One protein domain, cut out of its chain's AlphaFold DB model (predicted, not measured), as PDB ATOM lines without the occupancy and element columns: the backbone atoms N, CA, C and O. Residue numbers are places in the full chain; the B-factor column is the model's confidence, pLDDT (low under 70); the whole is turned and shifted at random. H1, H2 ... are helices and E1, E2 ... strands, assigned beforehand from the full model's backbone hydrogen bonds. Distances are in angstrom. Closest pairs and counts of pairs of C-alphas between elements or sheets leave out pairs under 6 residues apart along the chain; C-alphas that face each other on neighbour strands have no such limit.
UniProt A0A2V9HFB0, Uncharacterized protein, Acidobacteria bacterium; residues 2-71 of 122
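Overview. This is residues 2 to 71 of the 122 residues of an uncharacterized protein of Acidobacteria bacterium (UniProt A0A2V9HFB0). Two long helices stand free at the two ends of an open, drawn-out trace, H1 at the start and H3 at the end, and between them lie a small hairpin of two strands, E1 and E2, and the very short helix H2. There is no packed core: H1, H2 and H3 touch no other helix. The printed part has 70 residues, with three named helices and two named strands in the order H1, E1, E2, H2, H3; the one sheet has the order E1, E2 and is antiparallel. The class is mostly helix. The whole is extended, with a radius of gyration of the C-alphas of 21.1 A and spans of 69 by 32 by 13 A.

Arrangement. Begin at residues 2 to 21, which are H1; they stand free, with no C-alpha 8 or more residues away along the chain within 10 A. A tight link of 3 residues leads to E1, residues 25 to 28, and a tight link of 5 residues leads on to E2, residues 34 to 37. E1 and E2 form a hairpin, antiparallel, with 159 degrees between their directions. Look there at the C-alphas that face each other: those of Gly 25 and Ala 37 are 5.2 A apart, and those of Val 27 and Ser 35 are 5.3 A apart. No backbone N and O across this pair are within hydrogen-bond range. After a tight link of 2 residues you reach H2, residues 40 to 43, which is apart from H1 and from E1. A short link of 6 residues then leads to H3, residues 50 to 71, which is apart from H1, E1, E2 and H2. Residues 41 to 71, of which 41 to 43 belong to H2 and 50 to 71 to H3, stand free. In H1 every O i to N i+4 pair is within hydrogen-bond range, in H3 17 of 18 are, and H2 is too short for such a pair.

Along the chain. Find C-alpha 2 at (69.391, 83.278, 32.716); from there H1 runs 28.6 A to C-alpha 21 at (48.409, 96.683, 46.728). E1 measures 9.6 A from C-alpha 25 to C-alpha 28, E2 10.0 A from C-alpha 34 to C-alpha 37, and H2 5.5 A from C-alpha 40 to C-alpha 43. H3 runs 31.9 A from C-alpha 50 to C-alpha 71, which you find at (18.223, 96.707, 73.601).

Size, cuts and confidence. The two C-alphas farthest apart, those of Gly 2 and Val 70, are 69.1 A apart. The printed part has no cut, and no link is long. In the B-factor column you find a mean pLDDT of 77.2 for the printed part, with values under 70 at residues 23 to 45 and 70 to 71.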
ATOM      1  N   GLY A   2      70.010  83.363  31.377       80.75
ATOM      2  CA  GLY A   2      69.391  83.278  32.716       80.75
ATOM      3  C   GLY A   2      69.150  84.618  33.432       80.75
ATOM      4  O   GLY A   2      68.092  84.806  34.018       80.75
ATOM      5  N   LEU A   3      70.077  85.579  33.328       86.69
ATOM      6  CA  LEU A   3      69.939  86.889  33.987       86.69
ATOM      7  C   LEU A   3      68.747  87.701  33.459       86.69
ATOM      8  O   LEU A   3      67.960  88.213  34.245       86.69
ATOM      9  N   ALA A   4      68.570  87.768  32.136       89.06
ATOM     10  CA  ALA A   4      67.452  88.486  31.522       89.06
ATOM     11  C   ALA A   4      66.093  87.875  31.905       89.06
ATOM     12  O   ALA A   4      65.133  88.598  32.162       89.06
ATOM     13  N   PHE A   5      66.029  86.545  32.010       92.00
ATOM     14  CA  PHE A   5      64.824  85.845  32.450       92.00
ATOM     15  C   PHE A   5      64.502  86.137  33.923       92.00
ATOM     16  O   PHE A   5      63.346  86.377  34.268       92.00
ATOM     17  N   GLY A   6      65.529  86.214  34.777       93.12
ATOM     18  CA  GLY A   6      65.382  86.620  36.176       93.12
ATOM     19  C   GLY A   6      64.791  88.023  36.330       93.12
ATOM     20  O   GLY A   6      63.862  88.209  37.113       93.12
ATOM     21  N   PHE A   7      65.254  88.995  35.535       94.81
ATOM     22  CA  PHE A   7      64.705  90.357  35.559       94.81
ATOM     23  C   PHE A   7      63.240  90.425  35.106       94.81
ATOM     24  O   PHE A   7      62.461  91.160  35.711       94.81
ATOM     25  N   LEU A   8      62.840  89.641  34.099       95.00
ATOM     26  CA  LEU A   8      61.441  89.591  33.651       95.00
ATOM     27  C   LEU A   8      60.511  89.000  34.713       95.00
ATOM     28  O   LEU A   8      59.425  89.534  34.941       95.00
ATOM     29  N   ILE A   9      60.945  87.940  35.403       95.38
ATOM     30  CA  ILE A   9      60.177  87.361  36.512       95.38
ATOM     31  C   ILE A   9      60.046  88.374  37.650       95.38
ATOM     32  O   ILE A   9      58.944  88.597  38.152       95.38
ATOM     33  N   LEU A  10      61.146  89.029  38.028       95.94
ATOM     34  CA  LEU A  10      61.146  90.005  39.115       95.94
ATOM     35  C   LEU A  10      60.244  91.211  38.802       95.94
ATOM     36  O   LEU A  10      59.472  91.639  39.658       95.94
ATOM     37  N   ALA A  11      60.277  91.706  37.561       95.62
ATOM     38  CA  ALA A  11      59.399  92.778  37.092       95.62
ATOM     39  C   ALA A  11      57.919  92.354  37.079       95.62
ATOM     40  O   ALA A  11      57.056  93.129  37.495       95.62
ATOM     41  N   GLY A  12      57.620  91.120  36.662       96.06
ATOM     42  CA  GLY A  12      56.265  90.566  36.694       96.06
ATOM     43  C   GLY A  12      55.706  90.472  38.115       96.06
ATOM     44  O   GLY A  12      54.592  90.932  38.370       96.06
ATOM     45  N   ILE A  13      56.501  89.956  39.058       95.56
ATOM     46  CA  ILE A  13      56.127  89.875  40.478       95.56
ATOM     47  C   ILE A  13      55.919  91.280  41.054       95.56
ATOM     48  O   ILE A  13      54.888  91.538  41.674       95.56
ATOM     49  N   ALA A  14      56.847  92.211  40.808       94.12
ATOM     50  CA  ALA A  14      56.730  93.588  41.285       94.12
ATOM     51  C   ALA A  14      55.474  94.288  40.734       94.12
ATOM     52  O   ALA A  14      54.761  94.959  41.481       94.12
ATOM     53  N   SER A  15      55.156  94.087  39.451       91.44
ATOM     54  CA  SER A  15      53.952  94.645  38.826       91.44
ATOM     55  C   SER A  15      52.668  94.030  39.388       91.44
ATOM     56  O   SER A  15      51.684  94.746  39.585       91.44
ATOM     57  N   LEU A  16      52.662  92.724  39.672       89.62
ATOM     58  CA  LEU A  16      51.525  92.041  40.290       89.62
ATOM     59  C   LEU A  16      51.285  92.554  41.715       89.62
ATOM     60  O   LEU A  16      50.153  92.897  42.054       89.62
ATOM     61  N   VAL A  17      52.345  92.675  42.518       89.12
ATOM     62  CA  VAL A  17      52.273  93.244  43.871       89.12
ATOM     63  C   VAL A  17      51.763  94.681  43.817       89.12
ATOM     64  O   VAL A  17      50.802  94.999  44.510       89.12
ATOM     65  N   TYR A  18      52.308  95.531  42.940       88.94
ATOM     66  CA  TYR A  18      51.828  96.906  42.763       88.94
ATOM     67  C   TYR A  18      50.331  96.966  42.425       88.94
ATOM     68  O   TYR A  18      49.596  97.806  42.955       88.94
ATOM     69  N   PHE A  19      49.855  96.059  41.569       83.88
ATOM     70  CA  PHE A  19      48.451  96.014  41.171       83.88
ATOM     71  C   PHE A  19      47.532  95.524  42.299       83.88
ATOM     72  O   PHE A  19      46.451  96.085  42.494       83.88
ATOM     73  N   LEU A  20      47.967  94.522  43.068       79.69
ATOM     74  CA  LEU A  20      47.226  93.992  44.215       79.69
ATOM     75  C   LEU A  20      47.201  94.986  45.385       79.69
ATOM     76  O   LEU A  20      46.136  95.237  45.945       79.69
ATOM     77  N   SER A  21      48.322  95.647  45.688       76.25
ATOM     78  CA  SER A  21      48.409  96.683  46.728       76.25
ATOM     79  C   SER A  21      47.567  97.924  46.423       76.25
ATOM     80  O   SER A  21      47.240  98.689  47.328       76.25
ATOM     81  N   LYS A  22      47.175  98.144  45.161       72.31
ATOM     82  CA  LYS A  22      46.312  99.270  44.772       72.31
ATOM     83  C   LYS A  22      44.852  99.093  45.219       72.31
ATOM     84  O   LYS A  22      44.094 100.064  45.171       72.31
ATOM     85  N   ARG A  23      44.438  97.895  45.654       60.50
ATOM     86  CA  ARG A  23      43.097  97.647  46.206       60.50
ATOM     87  C   ARG A  23      43.157  97.547  47.728       60.50
ATOM     88  O   ARG A  23      43.438  96.493  48.281       60.50
ATOM     89  N   ILE A  24      42.852  98.653  48.398       62.19
ATOM     90  CA  ILE A  24      42.616  98.683  49.843       62.19
ATOM     91  C   ILE A  24      41.147  98.312  50.065       62.19
ATOM     92  O   ILE A  24      40.248  99.076  49.715       62.19
ATOM     93  N   GLY A  25      40.907  97.104  50.570       57.16
ATOM     94  CA  GLY A  25      39.591  96.655  51.019       57.16
ATOM     95  C   GLY A  25      39.492  96.806  52.532       57.16
ATOM     96  O   GLY A  25      40.346  96.292  53.249       57.16
ATOM     97  N   ILE A  26      38.471  97.511  53.014       55.28
ATOM     98  CA  ILE A  26      38.160  97.584  54.444       55.28
ATOM     99  C   ILE A  26      37.160  96.462  54.728       55.28
ATOM    100  O   ILE A  26      36.062  96.445  54.168       55.28
ATOM    101  N   VAL A  27      37.561  95.503  55.559       49.72
ATOM    102  CA  VAL A  27      36.697  94.412  56.024       49.72
ATOM    103  C   VAL A  27      36.173  94.801  57.399       49.72
ATOM    104  O   VAL A  27      36.954  94.992  58.326       49.72
ATOM    105  N   VAL A  28      34.855  94.955  57.518       53.06
ATOM    106  CA  VAL A  28      34.190  95.204  58.799       53.06
ATOM    107  C   VAL A  28      33.565  93.890  59.253       53.06
ATOM    108  O   VAL A  28      32.597  93.413  58.657       53.06
ATOM    109  N   GLU A  29      34.137  93.284  60.291       45.66
ATOM    110  CA  GLU A  29      33.583  92.086  60.916       45.66
ATOM    111  C   GLU A  29      32.421  92.475  61.833       45.66
ATOM    112  O   GLU A  29      32.590  92.901  62.972       45.66
ATOM    113  N   THR A  30      31.208  92.317  61.319       55.41
ATOM    114  CA  THR A  30      30.041  92.003  62.149       55.41
ATOM    115  C   THR A  30      29.546  90.616  61.727       55.41
ATOM    116  O   THR A  30      30.052  90.062  60.753       55.41
ATOM    117  N   MET A  31      28.605  90.012  62.458       54.44
ATOM    118  CA  MET A  31      28.117  88.629  62.254       54.44
ATOM    119  C   MET A  31      27.734  88.257  60.800       54.44
ATOM    120  O   MET A  31      27.598  87.075  60.494       54.44
ATOM    121  N   HIS A  32      27.582  89.230  59.894       51.16
ATOM    122  CA  HIS A  32      27.685  89.063  58.442       51.16
ATOM    123  C   HIS A  32      28.770  90.010  57.900       51.16
ATOM    124  O   HIS A  32      28.732  91.217  58.150       51.16
ATOM    125  N   SER A  33      29.741  89.488  57.147       50.22
ATOM    126  CA  SER A  33      30.828  90.291  56.583       50.22
ATOM    127  C   SER A  33      30.343  91.083  55.368       50.22
ATOM    128  O   SER A  33      30.224  90.576  54.254       50.22
ATOM    129  N   HIS A  34      30.058  92.364  55.572       53.72
ATOM    130  CA  HIS A  34      29.777  93.292  54.481       53.72
ATOM    131  C   HIS A  34      31.085  94.012  54.145       53.72
ATOM    132  O   HIS A  34      31.643  94.723  54.979       53.72
ATOM    133  N   SER A  35      31.598  93.810  52.930       49.88
ATOM    134  CA  SER A  35      32.794  94.510  52.453       49.88
ATOM    135  C   SER A  35      32.405  95.617  51.478       49.88
ATOM    136  O   SER A  35      31.595  95.418  50.574       49.88
ATOM    137  N   LEU A  36      32.982  96.803  51.670       60.75
ATOM    138  CA  LEU A  36      32.876  97.916  50.734       60.75
ATOM    139  C   LEU A  36      34.259  98.139  50.120       60.75
ATOM    140  O   LEU A  36      35.235  98.387  50.827       60.75
ATOM    141  N   ALA A  37      34.351  98.022  48.795       54.69
ATOM    142  CA  ALA A  37      35.585  98.252  48.052       54.69
ATOM    143  C   ALA A  37      35.506  99.599  47.326       54.69
ATOM    144  O   ALA A  37      34.768  99.749  46.352       54.69
ATOM    145  N   PHE A  38      36.293 100.574  47.775       63.19
ATOM    146  CA  PHE A  38      36.411 101.866  47.103       63.19
ATOM    147  C   PHE A  38      37.582 101.844  46.113       63.19
ATOM    148  O   PHE A  38      38.647 101.287  46.383       63.19
ATOM    149  N   LYS A  39      37.413 102.465  44.939       59.88
ATOM    150  CA  LYS A  39      38.550 102.756  44.051       59.88
ATOM    151  C   LYS A  39      39.414 103.832  44.705       59.88
ATOM    152  O   LYS A  39      38.882 104.778  45.270       59.88
ATOM    153  N   ARG A  40      40.737 103.747  44.542       58.66
ATOM    154  CA  ARG A  40      41.695 104.729  45.087       58.66
ATOM    155  C   ARG A  40      41.347 106.186  44.716       58.66
ATOM    156  O   ARG A  40      41.429 107.068  45.555       58.66
ATOM    157  N   SER A  41      40.818 106.398  43.507       65.00
ATOM    158  CA  SER A  41      40.344 107.695  42.994       65.00
ATOM    159  C   SER A  41      39.092 108.259  43.679       65.00
ATOM    160  O   SER A  41      38.750 109.406  43.441       65.00
ATOM    161  N   VAL A  42      38.360 107.445  44.444       64.62
ATOM    162  CA  VAL A  42      37.168 107.865  45.202       64.62
ATOM    163  C   VAL A  42      37.559 108.369  46.596       64.62
ATOM    164  O   VAL A  42      36.774 109.049  47.239       64.62
ATOM    165  N   ILE A  43      38.770 108.046  47.061       64.12
ATOM    166  CA  ILE A  43      39.279 108.404  48.393       64.12
ATOM    167  C   ILE A  43      40.301 109.546  48.285       64.12
ATOM    168  O   ILE A  43      40.335 110.443  49.121       64.12
ATOM    169  N   GLU A  44      41.134 109.532  47.240       57.78
ATOM    170  CA  GLU A  44      42.107 110.591  46.970       57.78
ATOM    171  C   GLU A  44      41.387 111.835  46.409       57.78
ATOM    172  O   GLU A  44      40.575 111.723  45.494       57.78
ATOM    173  N   ASN A  45      41.689 113.018  46.960       61.09
ATOM    174  CA  ASN A  45      41.076 114.324  46.649       61.09
ATOM    175  C   ASN A  45      39.638 114.581  47.132       61.09
ATOM    176  O   ASN A  45      39.054 115.603  46.767       61.09
ATOM    177  N   VAL A  46      39.079 113.751  48.016       74.38
ATOM    178  CA  VAL A  46      37.893 114.178  48.772       74.38
ATOM    179  C   VAL A  46      38.358 115.112  49.884       74.38
ATOM    180  O   VAL A  46      38.941 114.677  50.876       74.38
ATOM    181  N   SER A  47      38.128 116.412  49.713       75.31
ATOM    182  CA  SER A  47      38.314 117.379  50.792       75.31
ATOM    183  C   SER A  47      37.278 117.093  51.877       75.31
ATOM    184  O   SER A  47      36.088 117.343  51.685       75.31
ATOM    185  N   VAL A  48      37.722 116.529  52.995       79.94
ATOM    186  CA  VAL A  48      36.874 116.321  54.170       79.94
ATOM    187  C   VAL A  48      36.999 117.550  55.057       79.94
ATOM    188  O   VAL A  48      38.091 117.861  55.531       79.94
ATOM    189  N   ASP A  49      35.882 118.232  55.289       86.94
ATOM    190  CA  ASP A  49      35.832 119.293  56.287       86.94
ATOM    191  C   ASP A  49      35.849 118.668  57.689       86.94
ATOM    192  O   ASP A  49      34.909 117.988  58.108       86.94
ATOM    193  N   LEU A  50      36.968 118.838  58.395       88.56
ATOM    194  CA  LEU A  50      37.216 118.183  59.679       88.56
ATOM    195  C   LEU A  50      36.194 118.573  60.771       88.56
ATOM    196  O   LEU A  50      35.738 117.677  61.482       88.56
ATOM    197  N   PRO A  51      35.786 119.850  60.919       91.25
ATOM    198  CA  PRO A  51      34.765 120.249  61.889       91.25
ATOM    199  C   PRO A  51      33.402 119.600  61.622       91.25
ATOM    200  O   PRO A  51      32.786 119.064  62.550       91.25
ATOM    201  N   GLU A  52      32.945 119.600  60.367       91.44
ATOM    202  CA  GLU A  52      31.681 118.975  59.960       91.44
ATOM    203  C   GLU A  52      31.714 117.459  60.207       91.44
ATOM    204  O   GLU A  52      30.780 116.888  60.781       91.44
ATOM    205  N   ALA A  53      32.828 116.805  59.863       89.81
ATOM    206  CA  ALA A  53      33.018 115.375  60.087       89.81
ATOM    207  C   ALA A  53      32.961 115.010  61.580       89.81
ATOM    208  O   ALA A  53      32.267 114.065  61.962       89.81
ATOM    209  N   LEU A  54      33.630 115.781  62.443       94.56
ATOM    210  CA  LEU A  54      33.600 115.562  63.893       94.56
ATOM    211  C   LEU A  54      32.192 115.745  64.470       94.56
ATOM    212  O   LEU A  54      31.764 114.962  65.326       94.56
ATOM    213  N   ARG A  55      31.435 116.727  63.968       94.94
ATOM    214  CA  ARG A  55      30.029 116.910  64.348       94.94
ATOM    215  C   ARG A  55      29.184 115.709  63.923       94.94
ATOM    216  O   ARG A  55      28.438 115.188  64.754       94.94
ATOM    217  N   ALA A  56      29.323 115.231  62.689       92.44
ATOM    218  CA  ALA A  56      28.597 114.055  62.207       92.44
ATOM    219  C   ALA A  56      28.893 112.809  63.062       92.44
ATOM    220  O   ALA A  56      27.964 112.115  63.485       92.44
ATOM    221  N   ILE A  57      30.165 112.581  63.405       92.81
ATOM    222  CA  ILE A  57      30.587 111.479  64.283       92.81
ATOM    223  C   ILE A  57      29.895 111.573  65.652       92.81
ATOM    224  O   ILE A  57      29.384 110.571  66.152       92.81
ATOM    225  N   SER A  58      29.820 112.770  66.245       93.19
ATOM    226  CA  SER A  58      29.174 112.968  67.553       93.19
ATOM    227  C   SER A  58      27.683 112.602  67.545       93.19
ATOM    228  O   SER A  58      27.206 111.935  68.466       93.19
ATOM    229  N   VAL A  59      26.956 112.956  66.479       94.81
ATOM    230  CA  VAL A  59      25.528 112.640  66.324       94.81
ATOM    231  C   VAL A  59      25.320 111.138  66.156       94.81
ATOM    232  O   VAL A  59      24.428 110.569  66.788       94.81
ATOM    233  N   ILE A  60      26.152 110.485  65.341       93.50
ATOM    234  CA  ILE A  60      26.091 109.033  65.134       93.50
ATOM    235  C   ILE A  60      26.350 108.306  66.454       93.50
ATOM    236  O   ILE A  60      25.544 107.463  66.848       93.50
ATOM    237  N   ASN A  61      27.405 108.677  67.181       91.19
ATOM    238  CA  ASN A  61      27.736 108.057  68.463       91.19
ATOM    239  C   ASN A  61      26.600 108.220  69.481       91.19
ATOM    240  O   ASN A  61      26.215 107.247  70.127       91.19
ATOM    241  N   ALA A  62      26.002 109.412  69.577       90.69
ATOM    242  CA  ALA A  62      24.863 109.648  70.464       90.69
ATOM    243  C   ALA A  62      23.655 108.757  70.116       90.69
ATOM    244  O   ALA A  62      23.017 108.194  71.007       90.69
ATOM    245  N   ARG A  63      23.356 108.583  68.822       89.81
ATOM    246  CA  ARG A  63      22.254 107.728  68.344       89.81
ATOM    247  C   ARG A  63      22.521 106.245  68.592       89.81
ATOM    248  O   ARG A  63      21.610 105.538  69.014       89.81
ATOM    249  N   VAL A  64      23.747 105.782  68.353       90.00
ATOM    250  CA  VAL A  64      24.149 104.388  68.593       90.00
ATOM    251  C   VAL A  64      24.044 104.051  70.078       90.00
ATOM    252  O   VAL A  64      23.446 103.035  70.425       90.00
ATOM    253  N   LEU A  65      24.545 104.925  70.955       88.75
ATOM    254  CA  LEU A  65      24.443 104.736  72.403       88.75
ATOM    255  C   LEU A  65      22.980 104.702  72.864       88.75
ATOM    256  O   LEU A  65      22.593 103.801  73.606       88.75
ATOM    257  N   ALA A  66      22.140 105.615  72.365       86.06
ATOM    258  CA  ALA A  66      20.708 105.598  72.657       86.06
ATOM    259  C   ALA A  66      20.044 104.281  72.207       86.06
ATOM    260  O   ALA A  66      19.304 103.673  72.976       86.06
ATOM    261  N   ALA A  67      20.353 103.790  71.004       82.62
ATOM    262  CA  ALA A  67      19.809 102.530  70.494       82.62
ATOM    263  C   ALA A  67      20.267 101.303  71.307       82.62
ATOM    264  O   ALA A  67      19.467 100.404  71.560       82.62
ATOM    265  N   GLN A  68      21.522 101.280  71.766       79.81
ATOM    266  CA  GLN A  68      22.048 100.187  72.593       79.81
ATOM    267  C   GLN A  68      21.381 100.131  73.971       79.81
ATOM    268  O   GLN A  68      21.052  99.044  74.442       79.81
ATOM    269  N   THR A  69      21.099 101.282  74.592       71.31
ATOM    270  CA  THR A  69      20.396 101.313  75.891       71.31
ATOM    271  C   THR A  69      18.952 100.802  75.822       71.31
ATOM    272  O   THR A  69      18.420 100.340  76.827       71.31
ATOM    273  N   VAL A  70      18.327 100.820  74.639       60.62
ATOM    274  CA  VAL A  70      16.974 100.276  74.419       60.62
ATOM    275  C   VAL A  70      16.990  98.747  74.265       60.62
ATOM    276  O   VAL A  70      15.989  98.092  74.544       60.62
ATOM    277  N   GLN A  71      18.121  98.147  73.876       55.56
ATOM    278  CA  GLN A  71      18.223  96.707  73.601       55.56
ATOM    279  C   GLN A  71      18.604  95.840  74.812       55.56
ATOM    280  O   GLN A  71      18.457  94.623  74.743       55.56
TER     281      GLN A  71